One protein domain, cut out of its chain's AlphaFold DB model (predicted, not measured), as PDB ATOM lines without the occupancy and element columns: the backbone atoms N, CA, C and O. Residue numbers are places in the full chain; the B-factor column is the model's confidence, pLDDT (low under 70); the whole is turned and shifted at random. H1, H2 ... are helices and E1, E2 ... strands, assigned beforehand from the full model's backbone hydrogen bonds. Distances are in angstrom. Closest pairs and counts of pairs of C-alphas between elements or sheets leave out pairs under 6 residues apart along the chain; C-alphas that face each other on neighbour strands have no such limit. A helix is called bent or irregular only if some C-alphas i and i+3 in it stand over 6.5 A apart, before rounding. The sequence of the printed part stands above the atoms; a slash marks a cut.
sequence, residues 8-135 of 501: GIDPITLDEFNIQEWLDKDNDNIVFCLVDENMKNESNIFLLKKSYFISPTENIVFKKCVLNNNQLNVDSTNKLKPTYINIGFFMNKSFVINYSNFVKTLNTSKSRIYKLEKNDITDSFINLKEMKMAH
ATOM      1  N   GLY A   8     -45.222 -13.477  20.510       89.19
ATOM      2  CA  GLY A   8     -45.039 -12.766  21.775       89.19
ATOM      3  C   GLY A   8     -46.202 -13.056  22.726       89.19
ATOM      4  O   GLY A   8     -47.198 -13.652  22.314       89.19
ATOM      5  N   ILE A   9     -46.074 -12.619  23.978       91.44
ATOM      6  CA  ILE A   9     -47.089 -12.798  25.029       91.44
ATOM      7  C   ILE A   9     -47.843 -11.481  25.241       91.44
ATOM      8  O   ILE A   9     -47.199 -10.445  25.430       91.44
ATOM      9  N   ASP A  10     -49.178 -11.508  25.254       91.56
ATOM     10  CA  ASP A  10     -49.994 -10.437  25.849       91.56
ATOM     11  C   ASP A  10     -50.018 -10.652  27.374       91.56
ATOM     12  O   ASP A  10     -50.590 -11.633  27.847       91.56
ATOM     13  N   PRO A  11     -49.390  -9.786  28.188       86.38
ATOM     14  CA  PRO A  11     -49.279 -10.001  29.628       86.38
ATOM     15  C   PRO A  11     -50.559  -9.641  30.406       86.38
ATOM     16  O   PRO A  11     -50.563  -9.740  31.631       86.38
ATOM     17  N   ILE A  12     -51.626  -9.194  29.732       86.31
ATOM     18  CA  ILE A  12     -52.929  -8.893  30.343       86.31
ATOM     19  C   ILE A  12     -53.876 -10.088  30.209       86.31
ATOM     20  O   ILE A  12     -54.582 -10.397  31.170       86.31
ATOM     21  N   THR A  13     -53.890 -10.770  29.059       89.12
ATOM     22  CA  THR A  13     -54.666 -12.016  28.886       89.12
ATOM     23  C   THR A  13     -53.859 -13.279  29.197       89.12
ATOM     24  O   THR A  13     -54.450 -14.309  29.511       89.12
ATOM     25  N   LEU A  14     -52.524 -13.175  29.183       86.06
ATOM     26  CA  LEU A  14     -51.541 -14.266  29.262       86.06
ATOM     27  C   LEU A  14     -51.510 -15.184  28.022       86.06
ATOM     28  O   LEU A  14     -50.876 -16.238  28.059       86.06
ATOM     29  N   ASP A  15     -52.135 -14.770  26.915       90.12
ATOM     30  CA  ASP A  15     -52.112 -15.494  25.639       90.12
ATOM     31  C   ASP A  15     -50.813 -15.259  24.849       90.12
ATOM     32  O   ASP A  15     -50.229 -14.171  24.867       90.12
ATOM     33  N   GLU A  16     -50.414 -16.248  24.045       90.88
ATOM     34  CA  GLU A  16     -49.429 -16.054  22.979       90.88
ATOM     35  C   GLU A  16     -50.107 -15.759  21.632       90.88
ATOM     36  O   GLU A  16     -50.968 -16.518  21.185       90.88
ATOM     37  N   PHE A  17     -49.627 -14.748  20.904       90.81
ATOM     38  CA  PHE A  17     -50.014 -14.511  19.507       90.81
ATOM     39  C   PHE A  17     -48.793 -14.407  18.594       90.81
ATOM     40  O   PHE A  17     -47.715 -13.985  19.019       90.81
ATOM     41  N   ASN A  18     -48.967 -14.741  17.313       92.50
ATOM     42  CA  ASN A  18     -47.995 -14.368  16.290       92.50
ATOM     43  C   ASN A  18     -47.897 -12.830  16.187       92.50
ATOM     44  O   ASN A  18     -48.899 -12.120  16.295       92.50
ATOM     45  N   ILE A  19     -46.688 -12.309  15.971       90.25
ATOM     46  CA  ILE A  19     -46.421 -10.863  15.963       90.25
ATOM     47  C   ILE A  19     -47.138 -10.130  14.819       90.25
ATOM     48  O   ILE A  19     -47.641  -9.028  15.036       90.25
ATOM     49  N   GLN A  20     -47.230 -10.726  13.627       89.94
ATOM     50  CA  GLN A  20     -47.960 -10.132  12.505       89.94
ATOM     51  C   GLN A  20     -49.473 -10.143  12.771       89.94
ATOM     52  O   GLN A  20     -50.119  -9.107  12.640       89.94
ATOM     53  N   GLU A  21     -50.027 -11.265  13.242       91.19
ATOM     54  CA  GLU A  21     -51.446 -11.360  13.624       91.19
ATOM     55  C   GLU A  21     -51.827 -10.367  14.729       91.19
ATOM     56  O   GLU A  21     -52.895  -9.759  14.680       91.19
ATOM     57  N   TRP A  22     -50.968 -10.185  15.739       93.69
ATOM     58  CA  TRP A  22     -51.182  -9.186  16.785       93.69
ATOM     59  C   TRP A  22     -51.241  -7.774  16.208       93.69
ATOM     60  O   TRP A  22     -52.144  -7.009  16.543       93.69
ATOM     61  N   LEU A  23     -50.305  -7.429  15.324       92.25
ATOM     62  CA  LEU A  23     -50.253  -6.110  14.707       92.25
ATOM     63  C   LEU A  23     -51.432  -5.871  13.750       92.25
ATOM     64  O   LEU A  23     -51.947  -4.755  13.712       92.25
ATOM     65  N   ASP A  24     -51.902  -6.873  13.013       91.62
ATOM     66  CA  ASP A  24     -52.994  -6.690  12.045       91.62
ATOM     67  C   ASP A  24     -54.396  -6.645  12.687       91.62
ATOM     68  O   ASP A  24     -55.325  -6.121  12.074       91.62
ATOM     69  N   LYS A  25     -54.557  -7.111  13.936       92.12
ATOM     70  CA  LYS A  25     -55.827  -7.030  14.695       92.12
ATOM     71  C   LYS A  25     -56.275  -5.597  15.021       92.12
ATOM     72  O   LYS A  25     -57.475  -5.347  15.098       92.12
ATOM     73  N   ASP A  26     -55.343  -4.678  15.280       92.50
ATOM     74  CA  ASP A  26     -55.636  -3.310  15.737       92.50
ATOM     75  C   ASP A  26     -54.449  -2.375  15.439       92.50
ATOM     76  O   ASP A  26     -53.291  -2.765  15.582       92.50
ATOM     77  N   ASN A  27     -54.711  -1.118  15.077       90.38
ATOM     78  CA  ASN A  27     -53.669  -0.099  14.904       90.38
ATOM     79  C   ASN A  27     -53.063   0.372  16.240       90.38
ATOM     80  O   ASN A  27     -51.934   0.865  16.255       90.38
ATOM     81  N   ASP A  28     -53.790   0.214  17.350       92.25
ATOM     82  CA  ASP A  28     -53.311   0.496  18.709       92.25
ATOM     83  C   ASP A  28     -52.333  -0.579  19.225       92.25
ATOM     84  O   ASP A  28     -51.569  -0.332  20.160       92.25
ATOM     85  N   ASN A  29     -52.304  -1.762  18.600       94.19
ATOM     86  CA  ASN A  29     -51.405  -2.849  18.977       94.19
ATOM     87  C   ASN A  29     -49.949  -2.533  18.595       94.19
ATOM     88  O   ASN A  29     -49.644  -2.155  17.457       94.19
ATOM     89  N   ILE A  30     -49.051  -2.725  19.563       94.06
ATOM     90  CA  ILE A  30     -47.599  -2.544  19.471       94.06
ATOM     91  C   ILE A  30     -46.861  -3.741  20.093       94.06
ATOM     92  O   ILE A  30     -47.453  -4.580  20.774       94.06
ATOM     93  N   VAL A  31     -45.553  -3.817  19.847       93.06
ATOM     94  CA  VAL A  31     -44.676  -4.897  20.321       93.06
ATOM     95  C   VAL A  31     -43.421  -4.314  20.965       93.06
ATOM     96  O   VAL A  31     -42.775  -3.440  20.380       93.06
ATOM     97  N   PHE A  32     -43.049  -4.833  22.135       92.69
ATOM     98  CA  PHE A  32     -41.779  -4.542  22.797       92.69
ATOM     99  C   PHE A  32     -40.876  -5.774  22.819       92.69
ATOM    100  O   PHE A  32     -41.240  -6.810  23.368       92.69
ATOM    101  N   CYS A  33     -39.667  -5.633  22.281       89.25
ATOM    102  CA  CYS A  33     -38.589  -6.606  22.411       89.25
ATOM    103  C   CYS A  33     -37.623  -6.112  23.494       89.25
ATOM    104  O   CYS A  33     -36.887  -5.145  23.271       89.25
ATOM    105  N   LEU A  34     -37.633  -6.743  24.669       84.50
ATOM    106  CA  LEU A  34     -36.695  -6.419  25.744       84.50
ATOM    107  C   LEU A  34     -35.356  -7.112  25.475       84.50
ATOM    108  O   LEU A  34     -35.313  -8.333  25.339       84.50
ATOM    109  N   VAL A  35     -34.273  -6.338  25.419       75.50
ATOM    110  CA  VAL A  35     -32.924  -6.866  25.185       75.50
ATOM    111  C   VAL A  35     -32.096  -6.759  26.457       75.50
ATOM    112  O   VAL A  35     -31.839  -5.665  26.962       75.50
ATOM    113  N   ASP A  36     -31.696  -7.924  26.960       64.50
ATOM    114  CA  ASP A  36     -30.777  -8.077  28.084       64.50
ATOM    115  C   ASP A  36     -29.318  -8.050  27.605       64.50
ATOM    116  O   ASP A  36     -29.007  -8.486  26.495       64.50
ATOM    117  N   GLU A  37     -28.426  -7.574  28.477       54.41
ATOM    118  CA  GLU A  37     -26.998  -7.308  28.219       54.41
ATOM    119  C   GLU A  37     -26.263  -8.484  27.533       54.41
ATOM    120  O   GLU A  37     -25.410  -8.278  26.674       54.41
ATOM    121  N   ASN A  38     -26.655  -9.727  27.836       51.78
ATOM    122  CA  ASN A  38     -26.037 -10.953  27.318       51.78
ATOM    123  C   ASN A  38     -26.508 -11.410  25.919       51.78
ATOM    124  O   ASN A  38     -26.003 -12.424  25.440       51.78
ATOM    125  N   MET A  39     -27.481 -10.748  25.272       50.66
ATOM    126  CA  MET A  39     -28.001 -11.038  23.909       50.66
ATOM    127  C   MET A  39     -28.524 -12.470  23.605       50.66
ATOM    128  O   MET A  39     -29.065 -12.695  22.525       50.66
ATOM    129  N   LYS A  40     -28.399 -13.444  24.517       46.22
ATOM    130  CA  LYS A  40     -28.628 -14.881  24.246       46.22
ATOM    131  C   LYS A  40     -30.080 -15.371  24.316       46.22
ATOM    132  O   LYS A  40     -30.363 -16.440  23.787       46.22
ATOM    133  N   ASN A  41     -30.990 -14.623  24.942       43.84
ATOM    134  CA  ASN A  41     -32.374 -15.063  25.163       43.84
ATOM    135  C   ASN A  41     -33.361 -14.251  24.313       43.84
ATOM    136  O   ASN A  41     -33.728 -13.133  24.665       43.84
ATOM    137  N   GLU A  42     -33.854 -14.848  23.228       49.19
ATOM    138  CA  GLU A  42     -34.838 -14.240  22.314       49.19
ATOM    139  C   GLU A  42     -36.282 -14.181  22.876       49.19
ATOM    140  O   GLU A  42     -37.232 -13.965  22.128       49.19
ATOM    141  N   SER A  43     -36.467 -14.416  24.180       53.09
ATOM    142  CA  SER A  43     -37.733 -14.859  24.787       53.09
ATOM    143  C   SER A  43     -38.578 -13.780  25.482       53.09
ATOM    144  O   SER A  43     -39.662 -14.088  25.969       53.09
ATOM    145  N   ASN A  44     -38.137 -12.518  25.532       77.56
ATOM    146  CA  ASN A  44     -38.899 -11.419  26.146       77.56
ATOM    147  C   ASN A  44     -39.551 -10.511  25.075       77.56
ATOM    148  O   ASN A  44     -39.166  -9.348  24.914       77.56
ATOM    149  N   ILE A  45     -40.533 -11.045  24.336       89.25
ATOM    150  CA  ILE A  45     -41.372 -10.270  23.405       89.25
ATOM    151  C   ILE A  45     -42.764 -10.069  24.013       89.25
ATOM    152  O   ILE A  45     -43.519 -11.026  24.183       89.25
ATOM    153  N   PHE A  46     -43.107  -8.813  24.301       92.44
ATOM    154  CA  PHE A  46     -44.378  -8.425  24.910       92.44
ATOM    155  C   PHE A  46     -45.291  -7.734  23.899       92.44
ATOM    156  O   PHE A  46     -44.884  -6.793  23.209       92.44
ATOM    157  N   LEU A  47     -46.535  -8.194  23.842       93.81
ATOM    158  CA  LEU A  47     -47.610  -7.678  23.007       93.81
ATOM    159  C   LEU A  47     -48.474  -6.756  23.870       93.81
ATOM    160  O   LEU A  47     -49.024  -7.186  24.877       93.81
ATOM    161  N   LEU A  48     -48.539  -5.468  23.536       93.94
ATOM    162  CA  LEU A  48     -49.238  -4.468  24.349       93.94
ATOM    163  C   LEU A  48     -49.964  -3.459  23.460       93.94
ATOM    164  O   LEU A  48     -49.684  -3.347  22.266       93.94
ATOM    165  N   LYS A  49     -50.891  -2.700  24.043       92.62
ATOM    166  CA  LYS A  49     -51.542  -1.580  23.362       92.62
ATOM    167  C   LYS A  49     -50.869  -0.259  23.689       92.62
ATOM    168  O   LYS A  49     -50.454  -0.011  24.819       92.62
ATOM    169  N   LYS A  50     -50.779   0.614  22.692       91.81
ATOM    170  CA  LYS A  50     -50.202   1.952  22.817       91.81
ATOM    171  C   LYS A  50     -51.056   2.840  23.730       91.81
ATOM    172  O   LYS A  50     -50.494   3.594  24.523       91.81
ATOM    173  N   SER A  51     -52.384   2.716  23.679       89.38
ATOM    174  CA  SER A  51     -53.339   3.435  24.538       89.38
ATOM    175  C   SER A  51     -53.052   3.324  26.039       89.38
ATOM    176  O   SER A  51     -53.203   4.325  26.742       89.38
ATOM    177  N   TYR A  52     -52.535   2.181  26.518       88.25
ATOM    178  CA  TYR A  52     -52.121   1.972  27.918       88.25
ATOM    179  C   TYR A  52     -51.087   3.004  28.410       88.25
ATOM    180  O   TYR A  52     -50.957   3.237  29.612       88.25
ATOM    181  N   PHE A  53     -50.367   3.644  27.483       88.44
ATOM    182  CA  PHE A  53     -49.268   4.567  27.759       88.44
ATOM    183  C   PHE A  53     -49.555   6.027  27.386       88.44
ATOM    184  O   PHE A  53     -48.759   6.893  27.735       88.44
ATOM    185  N   ILE A  54     -50.657   6.325  26.686       84.75
ATOM    186  CA  ILE A  54     -50.997   7.704  26.275       84.75
ATOM    187  C   ILE A  54     -51.570   8.514  27.452       84.75
ATOM    188  O   ILE A  54     -51.365   9.724  27.531       84.75
ATOM    189  N   SER A  55     -52.284   7.850  28.365       82.25
ATOM    190  CA  SER A  55     -52.893   8.459  29.554       82.25
ATOM    191  C   SER A  55     -52.764   7.519  30.765       82.25
ATOM    192  O   SER A  55     -53.765   6.946  31.205       82.25
ATOM    193  N   PRO A  56     -51.542   7.311  31.288       82.38
ATOM    194  CA  PRO A  56     -51.288   6.367  32.371       82.38
ATOM    195  C   PRO A  56     -51.959   6.788  33.683       82.38
ATOM    196  O   PRO A  56     -52.038   7.970  34.021       82.38
ATOM    197  N   THR A  57     -52.391   5.800  34.462       81.94
ATOM    198  CA  THR A  57     -52.894   6.001  35.824       81.94
ATOM    199  C   THR A  57     -51.758   6.356  36.787       81.94
ATOM    200  O   THR A  57     -50.622   5.907  36.639       81.94
ATOM    201  N   GLU A  58     -52.048   7.163  37.811       79.56
ATOM    202  CA  GLU A  58     -51.009   7.755  38.673       79.56
ATOM    203  C   GLU A  58     -50.168   6.720  39.437       79.56
ATOM    204  O   GLU A  58     -49.017   6.990  39.761       79.56
ATOM    205  N   ASN A  59     -50.708   5.517  39.657       81.00
ATOM    206  CA  ASN A  59     -50.015   4.391  40.286       81.00
ATOM    207  C   ASN A  59     -48.890   3.776  39.431       81.00
ATOM    208  O   ASN A  59     -48.080   3.040  39.987       81.00
ATOM    209  N   ILE A  60     -48.806   4.059  38.125       86.25
ATOM    210  CA  ILE A  60     -47.675   3.643  37.274       86.25
ATOM    211  C   ILE A  60     -46.782   4.817  36.844       86.25
ATOM    212  O   ILE A  60     -45.810   4.605  36.118       86.25
ATOM    213  N   VAL A  61     -47.073   6.040  37.305       90.62
ATOM    214  CA  VAL A  61     -46.268   7.247  37.054       90.62
ATOM    215  C   VAL A  61     -45.378   7.539  38.262       90.62
ATOM    216  O   VAL A  61     -45.790   7.378  39.406       90.62
ATOM    217  N   PHE A  62     -44.147   7.977  38.011       92.88
ATOM    218  CA  PHE A  62     -43.090   8.135  39.008       92.88
ATOM    219  C   PHE A  62     -42.321   9.454  38.830       92.88
ATOM    220  O   PHE A  62     -42.272  10.025  37.734       92.88
ATOM    221  N   LYS A  63     -41.661   9.915  39.898       92.25
ATOM    222  CA  LYS A  63     -40.592  10.928  39.849       92.25
ATOM    223  C   LYS A  63     -39.306  10.364  40.441       92.25
ATOM    224  O   LYS A  63     -39.363   9.628  41.421       92.25
ATOM    225  N   LYS A  64     -38.154  10.733  39.874       92.69
ATOM    226  CA  LYS A  64     -36.839  10.430  40.462       92.69
ATOM    227  C   LYS A  64     -36.715  11.153  41.809       92.69
ATOM    228  O   LYS A  64     -37.027  12.337  41.884       92.69
ATOM    229  N   CYS A  65     -36.311  10.452  42.861       91.25
ATOM    230  CA  CYS A  65     -36.202  11.019  44.202       91.25
ATOM    231  C   CYS A  65     -34.975  11.929  44.329       91.25
ATOM    232  O   CYS A  65     -33.878  11.559  43.913       91.25
ATOM    233  N   VAL A  66     -35.150  13.080  44.979       89.38
ATOM    234  CA  VAL A  66     -34.051  13.881  45.533       89.38
ATOM    235  C   VAL A  66     -33.947  13.543  47.018       89.38
ATOM    236  O   VAL A  66     -34.915  13.739  47.755       89.38
ATOM    237  N   LEU A  67     -32.807  12.994  47.444       85.44
ATOM    238  CA  LEU A  67     -32.576  12.573  48.826       85.44
ATOM    239  C   LEU A  67     -31.514  13.454  49.490       85.44
ATOM    240  O   LEU A  67     -30.380  13.505  49.019       85.44
ATOM    241  N   ASN A  68     -31.866  14.081  50.613       79.31
ATOM    242  CA  ASN A  68     -30.957  14.880  51.436       79.31
ATOM    243  C   ASN A  68     -30.889  14.194  52.810       79.31
ATOM    244  O   ASN A  68     -31.930  13.877  53.383       79.31
ATOM    245  N   ASN A  69     -29.689  13.884  53.314       72.19
ATOM    246  CA  ASN A  69     -29.488  13.109  54.555       72.19
ATOM    247  C   ASN A  69     -30.307  11.793  54.601       72.19
ATOM    248  O   ASN A  69     -30.878  11.417  55.624       72.19
ATOM    249  N   ASN A  70     -30.389  11.098  53.457       74.19
ATOM    250  CA  ASN A  70     -31.207   9.895  53.213       74.19
ATOM    251  C   ASN A  70     -32.738  10.067  53.374       74.19
ATOM    252  O   ASN A  70     -33.470   9.082  53.289       74.19
ATOM    253  N   GLN A  71     -33.241  11.293  53.539       78.06
ATOM    254  CA  GLN A  71     -34.669  11.627  53.600       78.06
ATOM    255  C   GLN A  71     -35.153  12.232  52.270       78.06
ATOM    256  O   GLN A  71     -34.373  12.828  51.529       78.06
ATOM    257  N   LEU A  72     -36.446  12.100  51.954       82.12
ATOM    258  CA  LEU A  72     -37.025  12.639  50.718       82.12
ATOM    259  C   LEU A  72     -37.173  14.168  50.780       82.12
ATOM    260  O   LEU A  72     -38.022  14.688  51.504       82.12
ATOM    261  N   ASN A  73     -36.437  14.891  49.934       82.19
ATOM    262  CA  ASN A  73     -36.678  16.311  49.696       82.19
ATOM    263  C   ASN A  73     -37.866  16.458  48.726       82.19
ATOM    264  O   ASN A  73     -37.702  16.446  47.500       82.19
ATOM    265  N   VAL A  74     -39.077  16.543  49.285       78.31
ATOM    266  CA  VAL A  74     -40.343  16.601  48.531       78.31
ATOM    267  C   VAL A  74     -40.376  17.805  47.583       78.31
ATOM    268  O   VAL A  74     -40.723  17.654  46.414       78.31
ATOM    269  N   ASP A  75     -39.951  18.989  48.036       77.31
ATOM    270  CA  ASP A  75     -39.969  20.207  47.215       77.31
ATOM    271  C   ASP A  75     -39.065  20.088  45.985       77.31
ATOM    272  O   ASP A  75     -39.449  20.478  44.879       77.31
ATOM    273  N   SER A  76     -37.850  19.568  46.164       84.12
ATOM    274  CA  SER A  76     -36.880  19.429  45.075       84.12
ATOM    275  C   SER A  76     -37.238  18.273  44.140       84.12
ATOM    276  O   SER A  76     -37.171  18.445  42.923       84.12
ATOM    277  N   THR A  77     -37.756  17.162  44.674       86.00
ATOM    278  CA  THR A  77     -38.360  16.069  43.888       86.00
ATOM    279  C   THR A  77     -39.523  16.575  43.028       86.00
ATOM    280  O   THR A  77     -39.632  16.246  41.845       86.00
ATOM    281  N   ASN A  78     -40.369  17.454  43.569       81.94
ATOM    282  CA  ASN A  78     -41.548  17.941  42.857       81.94
ATOM    283  C   ASN A  78     -41.220  18.964  41.768       81.94
ATOM    284  O   ASN A  78     -41.904  18.970  40.741       81.94
ATOM    285  N   LYS A  79     -40.135  19.734  41.917       83.88
ATOM    286  CA  LYS A  79     -39.607  20.635  40.875       83.88
ATOM    287  C   LYS A  79     -39.014  19.898  39.665       83.88
ATOM    288  O   LYS A  79     -38.904  20.503  38.598       83.88
ATOM    289  N   LEU A  80     -38.657  18.612  39.780       85.25
ATOM    290  CA  LEU A  80     -38.139  17.842  38.643       85.25
ATOM    291  C   LEU A  80     -39.191  17.718  37.532       85.25
ATOM    292  O   LEU A  80     -40.287  17.191  37.740       85.25
ATOM    293  N   LYS A  81     -38.840  18.198  36.334       79.31
ATOM    294  CA  LYS A  81     -39.685  18.148  35.131       79.31
ATOM    295  C   LYS A  81     -39.926  16.736  34.563       79.31
ATOM    296  O   LYS A  81     -41.062  16.498  34.159       79.31
ATOM    297  N   PRO A  82     -38.943  15.811  34.478       80.06
ATOM    298  CA  PRO A  82     -39.203  14.494  33.907       80.06
ATOM    299  C   PRO A  82     -40.046  13.642  34.860       80.06
ATOM    300  O   PRO A  82     -39.622  13.316  35.969       80.06
ATOM    301  N   THR A  83     -41.236  13.256  34.404       89.88
ATOM    302  CA  THR A  83     -41.945  12.097  34.945       89.88
ATOM    303  C   THR A  83     -41.476  10.829  34.246       89.88
ATOM    304  O   THR A  83     -41.036  10.832  33.092       89.88
ATOM    305  N   TYR A  84     -41.591   9.732  34.973       93.69
ATOM    306  CA  TYR A  84     -41.229   8.393  34.548       93.69
ATOM    307  C   TYR A  84     -42.469   7.503  34.577       93.69
ATOM    308  O   TYR A  84     -43.411   7.781  35.317       93.69
ATOM    309  N   ILE A  85     -42.484   6.439  33.782       92.94
ATOM    310  CA  ILE A  85     -43.561   5.445  33.777       92.94
ATOM    311  C   ILE A  85     -42.973   4.043  33.946       92.94
ATOM    312  O   ILE A  85     -42.027   3.665  33.250       92.94
ATOM    313  N   ASN A  86     -43.526   3.273  34.886       92.06
ATOM    314  CA  ASN A  86     -43.142   1.886  35.135       92.06
ATOM    315  C   ASN A  86     -43.795   0.966  34.096       92.06
ATOM    316  O   ASN A  86     -44.791   0.297  34.361       92.06
ATOM    317  N   ILE A  87     -43.223   0.941  32.893       90.25
ATOM    318  CA  ILE A  87     -43.601  -0.028  31.856       90.25
ATOM    319  C   ILE A  87     -43.173  -1.459  32.211       90.25
ATOM    320  O   ILE A  87     -43.774  -2.408  31.713       90.25
ATOM    321  N   GLY A  88     -42.194  -1.621  33.110       88.31
ATOM    322  CA  GLY A  88     -41.782  -2.918  33.641       88.31
ATOM    323  C   GLY A  88     -42.896  -3.649  34.402       88.31
ATOM    324  O   GLY A  88     -42.918  -4.877  34.391       88.31
ATOM    325  N   PHE A  89     -43.875  -2.922  34.960       88.94
ATOM    326  CA  PHE A  89     -45.092  -3.469  35.578       88.94
ATOM    327  C   PHE A  89     -45.805  -4.479  34.665       88.94
ATOM    328  O   PHE A  89     -46.058  -5.608  35.077       88.94
ATOM    329  N   PHE A  90     -46.027  -4.117  33.397       87.94
ATOM    330  CA  PHE A  90     -46.668  -4.985  32.399       87.94
ATOM    331  C   PHE A  90     -45.799  -6.181  31.980       87.94
ATOM    332  O   PHE A  90     -46.279  -7.078  31.307       87.94
ATOM    333  N   MET A  91     -44.515  -6.201  32.337       87.19
ATOM    334  CA  MET A  91     -43.542  -7.213  31.902       87.19
ATOM    335  C   MET A  91     -43.026  -8.059  33.079       87.19
ATOM    336  O   MET A  91     -42.144  -8.901  32.897       87.19
ATOM    337  N   ASN A  92     -43.538  -7.807  34.292       84.69
ATOM    338  CA  ASN A  92     -43.013  -8.298  35.566       84.69
ATOM    339  C   ASN A  92     -41.495  -8.040  35.734       84.69
ATOM    340  O   ASN A  92     -40.717  -8.946  36.038       84.69
ATOM    341  N   LYS A  93     -41.050  -6.799  35.479       87.56
ATOM    342  CA  LYS A  93     -39.650  -6.340  35.604       87.56
ATOM    343  C   LYS A  93     -39.577  -5.017  36.383       87.56
ATOM    344  O   LYS A  93     -40.477  -4.188  36.281       87.56
ATOM    345  N   SER A  94     -38.474  -4.765  37.093       87.50
ATOM    346  CA  SER A  94     -38.236  -3.475  37.769       87.50
ATOM    347  C   SER A  94     -37.475  -2.486  36.872       87.50
ATOM    348  O   SER A  94     -36.254  -2.345  36.976       87.50
ATOM    349  N   PHE A  95     -38.187  -1.806  35.967       91.19
ATOM    350  CA  PHE A  95     -37.634  -0.670  35.221       91.19
ATOM    351  C   PHE A  95     -38.668   0.394  34.839       91.19
ATOM    352  O   PHE A  95     -39.850   0.111  34.631       91.19
ATOM    353  N   VAL A  96     -38.185   1.626  34.693       93.50
ATOM    354  CA  VAL A  96     -38.969   2.804  34.299       93.50
ATOM    355  C   VAL A  96     -38.409   3.446  33.031       93.50
ATOM    356  O   VAL A  96     -37.229   3.303  32.723       93.50
ATOM    357  N   ILE A  97     -39.241   4.191  32.307       93.06
ATOM    358  CA  ILE A  97     -38.816   4.997  31.153       93.06
ATOM    359  C   ILE A  97     -39.253   6.453  31.304       93.06
ATOM    360  O   ILE A  97     -40.317   6.736  31.858       93.06
ATOM    361  N   ASN A  98     -38.443   7.383  30.793       93.44
ATOM    362  CA  ASN A  98     -38.798   8.796  30.687       93.44
ATOM    363  C   ASN A  98     -40.087   8.980  29.857       93.44
ATOM    364  O   ASN A  98     -40.125   8.672  28.662       93.44
ATOM    365  N   TYR A  99     -41.143   9.495  30.491       92.31
ATOM    366  CA  TYR A  99     -42.496   9.495  29.936       92.31
ATOM    367  C   TYR A  99     -42.636  10.350  28.667       92.31
ATOM    368  O   TYR A  99     -43.242   9.912  27.688       92.31
ATOM    369  N   SER A 100     -42.047  11.551  28.641       90.00
ATOM    370  CA  SER A 100     -42.191  12.461  27.498       90.00
ATOM    371  C   SER A 100     -41.447  11.957  26.260       90.00
ATOM    372  O   SER A 100     -41.975  12.055  25.150       90.00
ATOM    373  N   ASN A 101     -40.266  11.353  26.432       91.00
ATOM    374  CA  ASN A 101     -39.531  10.734  25.329       91.00
ATOM    375  C   ASN A 101     -40.232   9.462  24.813       91.00
ATOM    376  O   ASN A 101     -40.333   9.246  23.604       91.00
ATOM    377  N   PHE A 102     -40.777   8.648  25.723       92.25
ATOM    378  CA  PHE A 102     -41.533   7.437  25.403       92.25
ATOM    379  C   PHE A 102     -42.793   7.739  24.580       92.25
ATOM    380  O   PHE A 102     -42.925   7.244  23.460       92.25
ATOM    381  N   VAL A 103     -43.669   8.626  25.064       90.94
ATOM    382  CA  VAL A 103     -44.899   9.015  24.348       90.94
ATOM    383  C   VAL A 103     -44.590   9.718  23.023       90.94
ATOM    384  O   VAL A 103     -45.279   9.470  22.033       90.94
ATOM    385  N   LYS A 104     -43.528  10.537  22.950       91.12
ATOM    386  CA  LYS A 104     -43.056  11.099  21.674       91.12
ATOM    387  C   LYS A 104     -42.689   9.983  20.693       91.12
ATOM    388  O   LYS A 104     -43.204   9.971  19.580       91.12
ATOM    389  N   THR A 105     -41.873   9.020  21.122       91.81
ATOM    390  CA  THR A 105     -41.410   7.899  20.287       91.81
ATOM    391  C   THR A 105     -42.574   7.048  19.779       91.81
ATOM    392  O   THR A 105     -42.649   6.781  18.580       91.81
ATOM    393  N   LEU A 106     -43.529   6.708  20.654       90.94
ATOM    394  CA  LEU A 106     -44.746   5.966  20.300       90.94
ATOM    395  C   LEU A 106     -45.666   6.718  19.317       90.94
ATOM    396  O   LEU A 106     -46.487   6.091  18.646       90.94
ATOM    397  N   ASN A 107     -45.574   8.050  19.239       88.69
ATOM    398  CA  ASN A 107     -46.407   8.883  18.367       88.69
ATOM    399  C   ASN A 107     -45.738   9.276  17.044       88.69
ATOM    400  O   ASN A 107     -46.438   9.375  16.042       88.69
ATOM    401  N   THR A 108     -44.419   9.483  17.011       86.38
ATOM    402  CA  THR A 108     -43.703   9.880  15.782       86.38
ATOM    403  C   THR A 108     -43.141   8.701  14.985       86.38
ATOM    404  O   THR A 108     -42.743   8.873  13.834       86.38
ATOM    405  N   SER A 109     -43.065   7.506  15.575       82.44
ATOM    406  CA  SER A 109     -42.603   6.299  14.886       82.44
ATOM    407  C   SER A 109     -43.644   5.774  13.891       82.44
ATOM    408  O   SER A 109     -44.802   5.564  14.242       82.44
ATOM    409  N   LYS A 110     -43.205   5.469  12.660       83.56
ATOM    410  CA  LYS A 110     -43.981   4.659  11.700       83.56
ATOM    411  C   LYS A 110     -43.914   3.152  11.993       83.56
ATOM    412  O   LYS A 110     -44.704   2.398  11.434       83.56
ATOM    413  N   SER A 111     -42.974   2.703  12.828       87.31
ATOM    414  CA  SER A 111     -42.923   1.314  13.298       87.31
ATOM    415  C   SER A 111     -43.788   1.140  14.542       87.31
ATOM    416  O   SER A 111     -43.809   2.013  15.408       87.31
ATOM    417  N   ARG A 112     -44.452  -0.014  14.646       91.00
ATOM    418  CA  ARG A 112     -45.197  -0.457  15.836       91.00
ATOM    419  C   ARG A 112     -44.406  -1.456  16.693       91.00
ATOM    420  O   ARG A 112     -44.934  -1.982  17.665       91.00
ATOM    421  N   ILE A 113     -43.141  -1.697  16.342       91.25
ATOM    422  CA  ILE A 113     -42.236  -2.635  17.010       91.25
ATOM    423  C   ILE A 113     -41.055  -1.842  17.579       91.25
ATOM    424  O   ILE A 113     -40.403  -1.076  16.863       91.25
ATOM    425  N   TYR A 114     -40.777  -2.027  18.865       91.56
ATOM    426  CA  TYR A 114     -39.813  -1.229  19.617       91.56
ATOM    427  C   TYR A 114     -38.856  -2.118  20.410       91.56
ATOM    428  O   TYR A 114     -39.273  -3.075  21.061       91.56
ATOM    429  N   LYS A 115     -37.568  -1.778  20.395       90.50
ATOM    430  CA  LYS A 115     -36.559  -2.361  21.277       90.50
ATOM    431  C   LYS A 115     -36.555  -1.593  22.600       90.50
ATOM    432  O   LYS A 115     -36.607  -0.360  22.591       90.50
ATOM    433  N   LEU A 116     -36.474  -2.315  23.715       89.88
ATOM    434  CA  LEU A 116     -36.206  -1.756  25.038       89.88
ATOM    435  C   LEU A 116     -34.810  -2.186  25.491       89.88
ATOM    436  O   LEU A 116     -34.503  -3.377  25.531       89.88
ATOM    437  N   GLU A 117     -33.977  -1.204  25.819       87.06
ATOM    438  CA  GLU A 117     -32.580  -1.382  26.224       87.06
ATOM    439  C   GLU A 117     -32.417  -0.936  27.678       87.06
ATOM    440  O   GLU A 117     -32.804   0.180  28.029       87.06
ATOM    441  N   LYS A 118     -31.856  -1.796  28.531       79.94
ATOM    442  CA  LYS A 118     -31.589  -1.467  29.937       79.94
ATOM    443  C   LYS A 118     -30.367  -0.560  30.070       79.94
ATOM    444  O   LYS A 118     -29.377  -0.739  29.372       79.94
ATOM    445  N   ASN A 119     -30.448   0.403  30.984       78.75
ATOM    446  CA  ASN A 119     -29.292   1.091  31.546       78.75
ATOM    447  C   ASN A 119     -28.822   0.338  32.801       78.75
ATOM    448  O   ASN A 119     -29.642  -0.249  33.506       78.75
ATOM    449  N   ASP A 120     -27.533   0.379  33.119       73.50
ATOM    450  CA  ASP A 120     -26.997  -0.287  34.315       73.50
ATOM    451  C   ASP A 120     -27.271   0.483  35.601       73.50
ATOM    452  O   ASP A 120     -27.492  -0.105  36.663       73.50
ATOM    453  N   ILE A 121     -27.345   1.806  35.472       80.56
ATOM    454  CA  ILE A 121     -27.627   2.722  36.567       80.56
ATOM    455  C   ILE A 121     -29.023   2.429  37.131       80.56
ATOM    456  O   ILE A 121     -30.042   2.549  36.446       80.56
ATOM    457  N   THR A 122     -29.043   2.053  38.408       86.88
ATOM    458  CA  THR A 122     -30.259   1.865  39.200       86.88
ATOM    459  C   THR A 122     -30.496   3.110  40.041       86.88
ATOM    460  O   THR A 122     -29.690   3.442  40.907       86.88
ATOM    461  N   ASP A 123     -31.610   3.786  39.789       90.62
ATOM    462  CA  ASP A 123     -31.994   5.044  40.426       90.62
ATOM    463  C   ASP A 123     -33.173   4.851  41.393       90.62
ATOM    464  O   ASP A 123     -33.922   3.873  41.314       90.62
ATOM    465  N   SER A 124     -33.352   5.809  42.304       92.25
ATOM    466  CA  SER A 124     -34.469   5.845  43.258       92.25
ATOM    467  C   SER A 124     -35.625   6.699  42.725       92.25
ATOM    468  O   SER A 124     -35.409   7.840  42.318       92.25
ATOM    469  N   PHE A 125     -36.857   6.190  42.780       92.75
ATOM    470  CA  PHE A 125     -38.068   6.861  42.297       92.75
ATOM    471  C   PHE A 125     -39.250   6.664  43.259       92.75
ATOM    472  O   PHE A 125     -39.454   5.567  43.772       92.75
ATOM    473  N   ILE A 126     -40.068   7.701  43.446       90.56
ATOM    474  CA  ILE A 126     -41.318   7.665  44.225       90.56
ATOM    475  C   ILE A 126     -42.529   7.677  43.288       90.56
ATOM    476  O   ILE A 126     -42.501   8.312  42.226       90.56
ATOM    477  N   ASN A 127     -43.596   6.973  43.669       89.94
ATOM    478  CA  ASN A 127     -44.851   6.950  42.925       89.94
ATOM    479  C   ASN A 127     -45.532   8.329  42.919       89.94
ATOM    480  O   ASN A 127     -45.502   9.045  43.918       89.94
ATOM    481  N   LEU A 128     -46.215   8.705  41.834       84.81
ATOM    482  CA  LEU A 128     -46.911   9.992  41.756       84.81
ATOM    483  C   LEU A 128     -48.046  10.098  42.789       84.81
ATOM    484  O   LEU A 128     -48.267  11.181  43.330       84.81
ATOM    485  N   LYS A 129     -48.730   8.991  43.110       81.31
ATOM    486  CA  LYS A 129     -49.756   8.961  44.164       81.31
ATOM    487  C   LYS A 129     -49.143   9.194  45.550       81.31
ATOM    488  O   LYS A 129     -49.645  10.016  46.308       81.31
ATOM    489  N   GLU A 130     -48.057   8.496  45.872       76.75
ATOM    490  CA  GLU A 130     -47.359   8.608  47.165       76.75
ATOM    491  C   GLU A 130     -46.732   9.995  47.337       76.75
ATOM    492  O   GLU A 130     -46.913  10.633  48.369       76.75
ATOM    493  N   MET A 131     -46.099  10.515  46.283       79.25
ATOM    494  CA  MET A 131     -45.578  11.879  46.233       79.25
ATOM    495  C   MET A 131     -46.672  12.923  46.485       79.25
ATOM    496  O   MET A 131     -46.422  13.883  47.205       79.25
ATOM    497  N   LYS A 132     -47.889  12.742  45.952       72.88
ATOM    498  CA  LYS A 132     -49.018  13.644  46.237       72.88
ATOM    499  C   LYS A 132     -49.479  13.580  47.693       72.88
ATOM    500  O   LYS A 132     -49.840  14.619  48.232       72.88
ATOM    501  N   MET A 133     -49.440  12.408  48.332       66.56
ATOM    502  CA  MET A 133     -49.731  12.281  49.768       66.56
ATOM    503  C   MET A 133     -48.645  12.965  50.614       66.56
ATOM    504  O   MET A 133     -48.963  13.758  51.493       66.56
ATOM    505  N   ALA A 134     -47.367  12.744  50.286       61.19
ATOM    506  CA  ALA A 134     -46.225  13.421  50.912       61.19
ATOM    507  C   ALA A 134     -46.157  14.934  50.601       61.19
ATOM    508  O   ALA A 134     -45.439  15.682  51.261       61.19
ATOM    509  N   HIS A 135     -46.904  15.396  49.596       57.41
ATOM    510  CA  HIS A 135     -47.021  16.792  49.181       57.41
ATOM    511  C   HIS A 135     -48.454  17.317  49.345       57.41
ATOM    512  O   HIS A 135     -48.952  18.068  48.505       57.41
TER     513      HIS A 135
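This is residues 8 to 135 of the 501 residues of the protein "ADPrib_exo_Tox domain-containing protein" of viral metagenome (UniProt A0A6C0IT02). One curled sheet runs through an elongated body and folds back on itself: the hairpin E2 and E3 with the first part of the long strand E7 makes one leaf, the short strands E5 and E6 make the other, and E4 is the hinge. E7 arches from the hairpin to E4, with H1 at the hairpin's end of the body, H3 and H6 at the other end, and H4 and H5 on opposite faces of the sheet between them. The printed part has 128 residues with six named helices and seven named strands, in the order E1 H1 E2 E3 H2 E4 H3 E5 H4 E6 H5 E7 H6; the class is mixed, helices and strands. The mixed sheet has the order E3, E2, E7, E4, E5, E6. The whole is only just compact, close to loose, with a radius of gyration of the C-alphas of 16.3 A and spans of 51 by 32 by 27 A.

The longest strand, E7, covers residues 113 to 127 and measures 27.8 A from C-alpha 113 at (-42.236, -2.635, 17.010) to C-alpha 127 at (-44.851, 6.950, 42.925). E2 is residues 29 to 35, 19.9 A long, and E3 is residues 45 to 49, 13.4 A. E4 is residues 61 to 64, 10.5 A, E5 residues 83 to 85, and E6 residues 95 to 98, 10.6 A. E1, residues 16 to 18, begins at C-alpha 16 at (-49.429, -16.054, 22.979) and pairs with no named strand. The longest helix, H5, is residues 99 to 108, 14.2 A. H1 is residues 19 to 25, 10.2 A, H2 residues 51 to 54, H3 residues 74 to 79, and H4 residues 87 to 91. H6, residues 128 to 134, measures 9.8 A and ends at C-alpha 134 at (-46.225, 13.421, 50.912).

E7 bends by 109 degrees at residue 124, and its pairing is staggered: residues 113 to 117 pair with E2, parallel, and residues 125 to 127 with E4, antiparallel. N 33 and O 114 are 2.9 A apart, as are N 63 and O 126, both within hydrogen-bond range. In the antiparallel hairpin of E2 and E3, N 30 and O 48 are 2.8 A apart. E4 and E5 are antiparallel, with N 62 and O 84 at 2.8 A; E5 and E6 are antiparallel, with N 85 and O 97 at 2.9 A. In this folded sheet, bent back into two leaves, E3, E2 and E7 face E5 and E6 with 21 pairs of C-alphas within 11 A. E3, H2 and E4 form a split strand-helix-strand unit, two strands running the same way with E2 and E7 between them, and its crossover is right-handed; H2 is not on the sheet. H1 is on the sheet, over E2 at a height of 8.6 A; the C-alphas of Leu 23 and Asn 29, the closest, are 5.5 A apart. H6 is over E7 at a height of 7.0 A, and H3 only grazes the sheet with residues 74 to 79. H3 and H6 are close but not clearly touching, the closest C-alphas, of Val 74 and Ala 134, being 7.1 A apart. Every O i to N i+4 pair is within hydrogen-bond range in H1, H3, H5 and H6; H4 has 0 of 1 but 2 of 2 O i to N i+3 pairs, and H2 is too short for an O i to N i+4 pair.

The two C-alphas farthest apart, of Glu 21 and Asn 69, are 52.5 A apart. The printed part has no cut and no long link. The mean pLDDT of the printed part is 84.6; residues 36 to 43 and 133 to 135 are under 70.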